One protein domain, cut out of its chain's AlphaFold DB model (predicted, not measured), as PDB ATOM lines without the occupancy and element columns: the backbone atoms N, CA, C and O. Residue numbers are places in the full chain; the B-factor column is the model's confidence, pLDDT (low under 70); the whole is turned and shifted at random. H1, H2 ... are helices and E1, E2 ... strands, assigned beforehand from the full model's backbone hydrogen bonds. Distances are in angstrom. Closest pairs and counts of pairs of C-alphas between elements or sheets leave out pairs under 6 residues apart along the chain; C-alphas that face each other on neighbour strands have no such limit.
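Overview. This is residues 150 to 225 of the 227 residues of an uncharacterized protein of Candidatus Woesebacteria bacterium (UniProt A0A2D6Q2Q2). One long helix, H2, makes the long axis, with short H1 and the small antiparallel hairpin E1 and E2 gathered beside its residues 167 to 177. Residues 186 to 193 stick out, and an unnamed stretch folds back to E1. The printed part has 76 residues, with two named helices and two named strands in the order H1, H2, E1, E2; of the 40 residues in named elements helices hold 32 and strands 8, the class mostly helix, and the whole is loose, with a radius of gyration of the C-alphas of 14.2 A and spans of 45 by 24 by 18 A.

Arrangement. Start at H1, residues 151 to 156, which touches H2, residues 164 to 189, with residues 167 to 174 of H2 alone; their closest C-alphas, Val 155 and Arg 167, are 5.9 A apart. They run opposite ways at a steep tilt of 48 degrees. In both, every O i to N i+4 pair is within hydrogen-bond range. Further on, E1, residues 207 to 210, and E2, residues 221 to 224, form an antiparallel hairpin; N 208 and O 223 are 2.8 A apart, within hydrogen-bond range.

Along the chain. Find C-alpha 164 at (24.295, 41.538, -16.937); from there H2 runs 37.3 A. E2 ends at C-alpha 224, (40.289, 29.084, -7.556).

Size, cuts and confidence. The printed part has no cut. The link H2 to E1 is long; pLDDT is under 70 at residues 189 to 200.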
ATOM      1  N   THR A 150      39.435  37.363 -14.219       92.75
ATOM      2  CA  THR A 150      39.200  37.357 -12.767       92.75
ATOM      3  C   THR A 150      37.734  37.669 -12.445       92.75
ATOM      4  O   THR A 150      37.074  38.400 -13.186       92.75
ATOM      5  N   VAL A 151      37.201  37.140 -11.341       94.25
ATOM      6  CA  VAL A 151      35.859  37.520 -10.861       94.25
ATOM      7  C   VAL A 151      35.802  39.029 -10.626       94.25
ATOM      8  O   VAL A 151      34.807  39.656 -10.974       94.25
ATOM      9  N   GLU A 152      36.891  39.615 -10.123       94.38
ATOM     10  CA  GLU A 152      37.015  41.059  -9.905       94.38
ATOM     11  C   GLU A 152      36.782  41.833 -11.210       94.38
ATOM     12  O   GLU A 152      35.968  42.758 -11.255       94.38
ATOM     13  N   ASP A 153      37.422  41.405 -12.299       93.50
ATOM     14  CA  ASP A 153      37.229  41.997 -13.618       93.50
ATOM     15  C   ASP A 153      35.806  41.770 -14.146       93.50
ATOM     16  O   ASP A 153      35.171  42.702 -14.635       93.50
ATOM     17  N   VAL A 154      35.252  40.560 -14.028       93.75
ATOM     18  CA  VAL A 154      33.886  40.282 -14.507       93.75
ATOM     19  C   VAL A 154      32.848  41.152 -13.789       93.75
ATOM     20  O   VAL A 154      31.941  41.695 -14.427       93.75
ATOM     21  N   VAL A 155      32.973  41.292 -12.469       93.38
ATOM     22  CA  VAL A 155      31.977  41.956 -11.621       93.38
ATOM     23  C   VAL A 155      32.149  43.473 -11.641       93.38
ATOM     24  O   VAL A 155      31.161  44.188 -11.842       93.38
ATOM     25  N   HIS A 156      33.378  43.978 -11.509       91.38
ATOM     26  CA  HIS A 156      33.638  45.410 -11.300       91.38
ATOM     27  C   HIS A 156      34.163  46.135 -12.535       91.38
ATOM     28  O   HIS A 156      33.976  47.349 -12.651       91.38
ATOM     29  N   ASN A 157      34.780  45.439 -13.496       85.94
ATOM     30  CA  ASN A 157      35.348  46.098 -14.668       85.94
ATOM     31  C   ASN A 157      34.264  46.389 -15.717       85.94
ATOM     32  O   ASN A 157      33.828  45.534 -16.491       85.94
ATOM     33  N   GLY A 158      33.816  47.645 -15.760       70.25
ATOM     34  CA  GLY A 158      32.823  48.119 -16.728       70.25
ATOM     35  C   GLY A 158      33.296  48.122 -18.188       70.25
ATOM     36  O   GLY A 158      32.489  48.383 -19.076       70.25
ATOM     37  N   GLN A 159      34.581  47.856 -18.458       81.00
ATOM     38  CA  GLN A 159      35.118  47.800 -19.822       81.00
ATOM     39  C   GLN A 159      34.849  46.457 -20.515       81.00
ATOM     40  O   GLN A 159      34.846  46.399 -21.744       81.00
ATOM     41  N   LEU A 160      34.597  45.389 -19.751       85.12
ATOM     42  CA  LEU A 160      34.241  44.087 -20.303       85.12
ATOM     43  C   LEU A 160      32.750  44.050 -20.652       85.12
ATOM     44  O   LEU A 160      31.882  44.218 -19.792       85.12
ATOM     45  N   GLN A 161      32.453  43.806 -21.929       88.12
ATOM     46  CA  GLN A 161      31.088  43.614 -22.418       88.12
ATOM     47  C   GLN A 161      30.603  42.204 -22.062       88.12
ATOM     48  O   GLN A 161      30.667  41.286 -22.874       88.12
ATOM     49  N   ILE A 162      30.150  42.045 -20.822       88.69
ATOM     50  CA  ILE A 162      29.569  40.806 -20.297       88.69
ATOM     51  C   ILE A 162      28.082  41.037 -20.050       88.69
ATOM     52  O   ILE A 162      27.698  42.087 -19.528       88.69
ATOM     53  N   ASP A 163      27.264  40.056 -20.426       92.25
ATOM     54  CA  ASP A 163      25.822  40.069 -20.189       92.25
ATOM     55  C   ASP A 163      25.520  40.305 -18.688       92.25
ATOM     56  O   ASP A 163      26.115  39.630 -17.838       92.25
ATOM     57  N   PRO A 164      24.634  41.256 -18.330       93.00
ATOM     58  CA  PRO A 164      24.295  41.538 -16.937       93.00
ATOM     59  C   PRO A 164      23.811  40.319 -16.144       93.00
ATOM     60  O   PRO A 164      24.146  40.200 -14.967       93.00
ATOM     61  N   GLU A 165      23.064  39.405 -16.769       93.62
ATOM     62  CA  GLU A 165      22.580  38.187 -16.111       93.62
ATOM     63  C   GLU A 165      23.742  37.246 -15.778       93.62
ATOM     64  O   GLU A 165      23.796  36.671 -14.693       93.62
ATOM     65  N   ILE A 166      24.720  37.139 -16.683       93.00
ATOM     66  CA  ILE A 166      25.937  36.348 -16.465       93.00
ATOM     67  C   ILE A 166      26.800  36.970 -15.368       93.00
ATOM     68  O   ILE A 166      27.331  36.248 -14.526       93.00
ATOM     69  N   ARG A 167      26.922  38.302 -15.346       94.88
ATOM     70  CA  ARG A 167      27.661  39.025 -14.304       94.88
ATOM     71  C   ARG A 167      27.073  38.764 -12.916       94.88
ATOM     72  O   ARG A 167      27.829  38.450 -11.997       94.88
ATOM     73  N   GLU A 168      25.751  38.865 -12.768       95.00
ATOM     74  CA  GLU A 168      25.106  38.586 -11.480       95.00
ATOM     75  C   GLU A 168      25.229  37.101 -11.119       95.00
ATOM     76  O   GLU A 168      25.597  36.783  -9.993       95.00
ATOM     77  N   ALA A 169      25.076  36.188 -12.086       94.81
ATOM     78  CA  ALA A 169      25.279  34.761 -11.849       94.81
ATOM     79  C   ALA A 169      26.703  34.435 -11.361       94.81
ATOM     80  O   ALA A 169      26.857  33.621 -10.451       94.81
ATOM     81  N   VAL A 170      27.745  35.062 -11.922       96.00
ATOM     82  CA  VAL A 170      29.139  34.905 -11.458       96.00
ATOM     83  C   VAL A 170      29.288  35.373 -10.013       96.00
ATOM     84  O   VAL A 170      29.868  34.657  -9.198       96.00
ATOM     85  N   LYS A 171      28.744  36.545  -9.684       96.12
ATOM     86  CA  LYS A 171      28.808  37.138  -8.345       96.12
ATOM     87  C   LYS A 171      28.070  36.300  -7.296       96.12
ATOM     88  O   LYS A 171      28.617  36.057  -6.215       96.12
ATOM     89  N   ASP A 172      26.868  35.831  -7.621       95.69
ATOM     90  CA  ASP A 172      26.074  34.955  -6.758       95.69
ATOM     91  C   ASP A 172      26.803  33.628  -6.542       95.69
ATOM     92  O   ASP A 172      27.045  33.231  -5.403       95.69
ATOM     93  N   THR A 173      27.272  33.003  -7.625       95.44
ATOM     94  CA  THR A 173      28.014  31.735  -7.564       95.44
ATOM     95  C   THR A 173      29.296  31.866  -6.741       95.44
ATOM     96  O   THR A 173      29.597  30.998  -5.924       95.44
ATOM     97  N   PHE A 174      30.051  32.956  -6.908       95.25
ATOM     98  CA  PHE A 174      31.251  33.228  -6.114       95.25
ATOM     99  C   PHE A 174      30.918  33.384  -4.624       95.25
ATOM    100  O   PHE A 174      31.597  32.814  -3.769       95.25
ATOM    101  N   SER A 175      29.849  34.113  -4.301       94.62
ATOM    102  CA  SER A 175      29.419  34.336  -2.917       94.62
ATOM    103  C   SER A 175      28.930  33.045  -2.256       94.62
ATOM    104  O   SER A 175      29.306  32.743  -1.121       94.62
ATOM    105  N   GLU A 176      28.136  32.248  -2.968       94.50
ATOM    106  CA  GLU A 176      27.668  30.941  -2.503       94.50
ATOM    107  C   GLU A 176      28.836  29.976  -2.283       94.50
ATOM    108  O   GLU A 176      28.947  29.370  -1.211       94.50
ATOM    109  N   ALA A 177      29.752  29.887  -3.251       92.88
ATOM    110  CA  ALA A 177      30.941  29.049  -3.160       92.88
ATOM    111  C   ALA A 177      31.817  29.432  -1.962       92.88
ATOM    112  O   ALA A 177      32.283  28.544  -1.247       92.88
ATOM    113  N   LYS A 178      31.967  30.735  -1.680       92.31
ATOM    114  CA  LYS A 178      32.669  31.221  -0.487       92.31
ATOM    115  C   LYS A 178      32.056  30.673   0.794       92.31
ATOM    116  O   LYS A 178      32.763  30.138   1.643       92.31
ATOM    117  N   VAL A 179      30.738  30.807   0.939       92.31
ATOM    118  CA  VAL A 179      30.018  30.367   2.142       92.31
ATOM    119  C   VAL A 179      30.137  28.853   2.320       92.31
ATOM    120  O   VAL A 179      30.312  28.375   3.444       92.31
ATOM    121  N   MET A 180      30.052  28.090   1.228       91.44
ATOM    122  CA  MET A 180      30.224  26.637   1.256       91.44
ATOM    123  C   MET A 180      31.650  26.238   1.638       91.44
ATOM    124  O   MET A 180      31.829  25.357   2.481       91.44
ATOM    125  N   LEU A 181      32.652  26.909   1.070       88.62
ATOM    126  CA  LEU A 181      34.057  26.687   1.382       88.62
ATOM    127  C   LEU A 181      34.348  26.993   2.856       88.62
ATOM    128  O   LEU A 181      34.853  26.126   3.565       88.62
ATOM    129  N   ASP A 182      33.956  28.176   3.338       87.19
ATOM    130  CA  ASP A 182      34.166  28.606   4.725       87.19
ATOM    131  C   ASP A 182      33.507  27.623   5.710       87.19
ATOM    132  O   ASP A 182      34.105  27.249   6.721       87.19
ATOM    133  N   ARG A 183      32.296  27.137   5.398       88.06
ATOM    134  CA  ARG A 183      31.606  26.124   6.210       88.06
ATOM    135  C   ARG A 183      32.347  24.787   6.218       88.06
ATOM    136  O   ARG A 183      32.485  24.188   7.282       88.06
ATOM    137  N   SER A 184      32.795  24.321   5.054       85.25
ATOM    138  CA  SER A 184      33.488  23.033   4.917       85.25
ATOM    139  C   SER A 184      34.801  23.054   5.694       85.25
ATOM    140  O   SER A 184      35.081  22.155   6.480       85.25
ATOM    141  N   ILE A 185      35.552  24.146   5.570       80.44
ATOM    142  CA  ILE A 185      36.787  24.377   6.314       80.44
ATOM    143  C   ILE A 185      36.529  24.409   7.821       80.44
ATOM    144  O   ILE A 185      37.250  23.760   8.572       80.44
ATOM    145  N   GLN A 186      35.505  25.132   8.286       80.56
ATOM    146  CA  GLN A 186      35.178  25.191   9.714       80.56
ATOM    147  C   GLN A 186      34.861  23.806  10.283       80.56
ATOM    148  O   GLN A 186      35.393  23.452  11.334       80.56
ATOM    149  N   GLN A 187      34.048  23.014   9.579       77.94
ATOM    150  CA  GLN A 187      33.704  21.649   9.987       77.94
ATOM    151  C   GLN A 187      34.944  20.755  10.088       77.94
ATOM    152  O   GLN A 187      35.090  20.034  11.068       77.94
ATOM    153  N   GLN A 188      35.870  20.865   9.134       71.00
ATOM    154  CA  GLN A 188      37.095  20.066   9.117       71.00
ATOM    155  C   GLN A 188      38.137  20.542  10.134       71.00
ATOM    156  O   GLN A 188      38.770  19.720  10.780       71.00
ATOM    157  N   SER A 189      38.281  21.851  10.359       63.53
ATOM    158  CA  SER A 189      39.204  22.406  11.367       63.53
ATOM    159  C   SER A 189      38.842  22.020  12.808       63.53
ATOM    160  O   SER A 189      39.690  22.045  13.698       63.53
ATOM    161  N   LEU A 190      37.574  21.659  13.040       53.78
ATOM    162  CA  LEU A 190      37.086  21.121  14.309       53.78
ATOM    163  C   LEU A 190      37.429  19.631  14.477       53.78
ATOM    164  O   LEU A 190      37.499  19.158  15.612       53.78
ATOM    165  N   GLU A 191      37.645  18.907  13.377       53.03
ATOM    166  CA  GLU A 191      37.881  17.459  13.357       53.03
ATOM    167  C   GLU A 191      39.362  17.097  13.141       53.03
ATOM    168  O   GLU A 191      39.836  16.106  13.699       53.03
ATOM    169  N   GLU A 192      40.128  17.919  12.421       56.28
ATOM    170  CA  GLU A 192      41.531  17.681  12.094       56.28
ATOM    171  C   GLU A 192      42.382  18.950  12.265       56.28
ATOM    172  O   GLU A 192      42.021  20.053  11.857       56.28
ATOM    173  N   LEU A 193      43.564  18.774  12.864       48.50
ATOM    174  CA  LEU A 193      44.579  19.790  13.184       48.50
ATOM    175  C   LEU A 193      45.309  20.315  11.924       48.50
ATOM    176  O   LEU A 193      46.526  20.500  11.920       48.50
ATOM    177  N   ILE A 194      44.579  20.508  10.826       53.22
ATOM    178  CA  ILE A 194      45.092  21.057   9.573       53.22
ATOM    179  C   ILE A 194      45.145  22.577   9.756       53.22
ATOM    180  O   ILE A 194      44.122  23.254   9.843       53.22
ATOM    181  N   GLY A 195      46.361  23.095   9.939       51.50
ATOM    182  CA  GLY A 195      46.617  24.474  10.348       51.50
ATOM    183  C   GLY A 195      45.937  25.521   9.460       51.50
ATOM    184  O   GLY A 195      45.890  25.395   8.239       51.50
ATOM    185  N   MET A 196      45.479  26.606  10.092       50.53
ATOM    186  CA  MET A 196      44.849  27.773   9.452       50.53
ATOM    187  C   MET A 196      45.718  28.449   8.369       50.53
ATOM    188  O   MET A 196      45.216  29.274   7.615       50.53
ATOM    189  N   GLU A 197      47.004  28.099   8.259       54.22
ATOM    190  CA  GLU A 197      47.911  28.551   7.190       54.22
ATOM    191  C   GLU A 197      47.612  27.926   5.813       54.22
ATOM    192  O   GLU A 197      48.252  28.293   4.827       54.22
ATOM    193  N   LEU A 198      46.662  26.986   5.726       57.84
ATOM    194  CA  LEU A 198      46.310  26.302   4.478       57.84
ATOM    195  C   LEU A 198      45.042  26.838   3.792       57.84
ATOM    196  O   LEU A 198      44.623  26.293   2.771       57.84
ATOM    197  N   LEU A 199      44.435  27.900   4.328       64.94
ATOM    198  CA  LEU A 199      43.238  28.502   3.745       64.94
ATOM    199  C   LEU A 199      43.587  29.245   2.445       64.94
ATOM    200  O   LEU A 199      44.551  30.012   2.442       64.94
ATOM    201  N   PRO A 200      42.822  29.053   1.355       67.06
ATOM    202  CA  PRO A 200      42.994  29.854   0.151       67.06
ATOM    203  C   PRO A 200      42.717  31.318   0.472       67.06
ATOM    204  O   PRO A 200      41.803  31.642   1.238       67.06
ATOM    205  N   ASP A 201      43.444  32.205  -0.191       75.00
ATOM    206  CA  ASP A 201      43.089  33.616  -0.227       75.00
ATOM    207  C   ASP A 201      41.861  33.806  -1.134       75.00
ATOM    208  O   ASP A 201      41.983  34.037  -2.341       75.00
ATOM    209  N   TRP A 202      40.666  33.619  -0.556       83.19
ATOM    210  CA  TRP A 202      39.386  33.785  -1.250       83.19
ATOM    211  C   TRP A 202      39.120  35.268  -1.531       83.19
ATOM    212  O   TRP A 202      38.392  35.954  -0.807       83.19
ATOM    213  N   HIS A 203      39.726  35.741  -2.612       88.31
ATOM    214  CA  HIS A 203      39.612  37.084  -3.154       88.31
ATOM    215  C   HIS A 203      39.155  37.001  -4.618       88.31
ATOM    216  O   HIS A 203      39.517  36.069  -5.334       88.31
ATOM    217  N   GLU A 204      38.380  37.975  -5.091       90.56
ATOM    218  CA  GLU A 204      37.827  37.977  -6.456       90.56
ATOM    219  C   GLU A 204      38.921  37.984  -7.547       90.56
ATOM    220  O   GLU A 204      38.771  37.358  -8.593       90.56
ATOM    221  N   GLY A 205      40.069  38.607  -7.276       89.00
ATOM    222  CA  GLY A 205      41.273  38.556  -8.120       89.00
ATOM    223  C   GLY A 205      42.011  37.202  -8.134       89.00
ATOM    224  O   GLY A 205      42.859  36.970  -9.000       89.00
ATOM    225  N   ASN A 206      41.684  36.294  -7.206       89.44
ATOM    226  CA  ASN A 206      42.238  34.936  -7.104       89.44
ATOM    227  C   ASN A 206      41.246  33.855  -7.559       89.44
ATOM    228  O   ASN A 206      41.482  32.663  -7.360       89.44
ATOM    229  N   VAL A 207      40.138  34.246  -8.184       92.69
ATOM    230  CA  VAL A 207      39.215  33.311  -8.823       92.69
ATOM    231  C   VAL A 207      39.042  33.728 -10.271       92.69
ATOM    232  O   VAL A 207      38.725  34.878 -10.560       92.69
ATOM    233  N   LEU A 208      39.292  32.799 -11.189       93.75
ATOM    234  CA  LEU A 208      39.108  33.009 -12.618       93.75
ATOM    235  C   LEU A 208      37.754  32.459 -13.059       93.75
ATOM    236  O   LEU A 208      37.312  31.418 -12.585       93.75
ATOM    237  N   VAL A 209      37.127  33.135 -14.008       94.62
ATOM    238  CA  VAL A 209      35.914  32.720 -14.699       94.62
ATOM    239  C   VAL A 209      36.315  32.205 -16.075       94.62
ATOM    240  O   VAL A 209      36.931  32.925 -16.862       94.62
ATOM    241  N   ASP A 210      35.970  30.953 -16.349       93.62
ATOM    242  CA  ASP A 210      36.195  30.276 -17.625       93.62
ATOM    243  C   ASP A 210      34.848  29.981 -18.293       93.62
ATOM    244  O   ASP A 210      34.059  29.167 -17.803       93.62
ATOM    245  N   PHE A 211      34.595  30.656 -19.413       91.75
ATOM    246  CA  PHE A 211      33.385  30.493 -20.223       91.75
ATOM    247  C   PHE A 211      33.516  29.401 -21.297       91.75
ATOM    248  O   PHE A 211      32.512  28.998 -21.880       91.75
ATOM    249  N   GLU A 212      34.727  28.913 -21.578       89.75
ATOM    250  CA  GLU A 212      34.977  27.911 -22.620       89.75
ATOM    251  C   GLU A 212      34.701  26.491 -22.125       89.75
ATOM    252  O   GLU A 212      34.283  25.627 -22.900       89.75
ATOM    253  N   ASN A 213      34.897  26.248 -20.826       87.62
ATOM    254  CA  ASN A 213      34.733  24.928 -20.218       87.62
ATOM    255  C   ASN A 213      33.660  24.912 -19.116       87.62
ATOM    256  O   ASN A 213      33.970  24.550 -17.974       87.62
ATOM    257  N   PRO A 214      32.392  25.252 -19.415       90.06
ATOM    258  CA  PRO A 214      31.326  25.232 -18.420       90.06
ATOM    259  C   PRO A 214      31.088  23.817 -17.877       90.06
ATOM    260  O   PRO A 214      31.177  22.815 -18.599       90.06
ATOM    261  N   LYS A 215      30.755  23.724 -16.586       85.94
ATOM    262  CA  LYS A 215      30.411  22.461 -15.919       85.94
ATOM    263  C   LYS A 215      29.010  22.524 -15.318       85.94
ATOM    264  O   LYS A 215      28.618  23.475 -14.652       85.94
ATOM    265  N   GLY A 216      28.242  21.454 -15.509       82.62
ATOM    266  CA  GLY A 216      26.875  21.374 -15.001       82.62
ATOM    267  C   GLY A 216      25.912  22.265 -15.789       82.62
ATOM    268  O   GLY A 216      25.861  22.182 -17.012       82.62
ATOM    269  N   LYS A 217      25.097  23.056 -15.080       87.06
ATOM    270  CA  LYS A 217      24.059  23.920 -15.679       87.06
ATOM    271  C   LYS A 217      24.456  25.398 -15.763       87.06
ATOM    272  O   LYS A 217      23.686  26.189 -16.295       87.06
ATOM    273  N   VAL A 218      25.610  25.759 -15.209       90.19
ATOM    274  CA  VAL A 218      26.109  27.137 -15.170       90.19
ATOM    275  C   VAL A 218      26.952  27.377 -16.431       90.19
ATOM    276  O   VAL A 218      27.707  26.481 -16.815       90.19
ATOM    277  N   PRO A 219      26.841  28.540 -17.103       93.00
ATOM    278  CA  PRO A 219      27.542  28.815 -18.362       93.00
ATOM    279  C   PRO A 219      29.030  29.169 -18.184       93.00
ATOM    280  O   PRO A 219      29.652  29.692 -19.102       93.00
ATOM    281  N   PHE A 220      29.606  28.892 -17.016       94.38
ATOM    282  CA  PHE A 220      31.012  29.118 -16.707       94.38
ATOM    283  C   PHE A 220      31.501  28.129 -15.646       94.38
ATOM    284  O   PHE A 220      30.710  27.443 -14.992       94.38
ATOM    285  N   THR A 221      32.816  28.088 -15.470       95.19
ATOM    286  CA  THR A 221      33.500  27.450 -14.344       95.19
ATOM    287  C   THR A 221      34.294  28.510 -13.583       95.19
ATOM    288  O   THR A 221      34.983  29.328 -14.190       95.19
ATOM    289  N   LEU A 222      34.198  28.498 -12.256       94.88
ATOM    290  CA  LEU A 222      35.054  29.256 -11.354       94.88
ATOM    291  C   LEU A 222      36.286  28.422 -11.000       94.88
ATOM    292  O   LEU A 222      36.168  27.321 -10.461       94.88
ATOM    293  N   TRP A 223      37.463  28.965 -11.280       93.62
ATOM    294  CA  TRP A 223      38.754  28.364 -10.979       93.62
ATOM    295  C   TRP A 223      39.444  29.138  -9.863       93.62
ATOM    296  O   TRP A 223      39.887  30.267 -10.061       93.62
ATOM    297  N   ILE A 224      39.560  28.525  -8.693       91.25
ATOM    298  CA  ILE A 224      40.289  29.084  -7.556       91.25
ATOM    299  C   ILE A 224      41.785  28.914  -7.833       91.25
ATOM    300  O   ILE A 224      42.264  27.792  -8.014       91.25
ATOM    301  N   ILE A 225      42.528  30.019  -7.878       86.00
ATOM    302  CA  ILE A 225      43.976  30.020  -8.104       86.00
ATOM    303  C   ILE A 225      44.714  30.374  -6.809       86.00
ATOM    304  O   ILE A 225      44.517  31.440  -6.237       86.00
TER     305      ILE A 225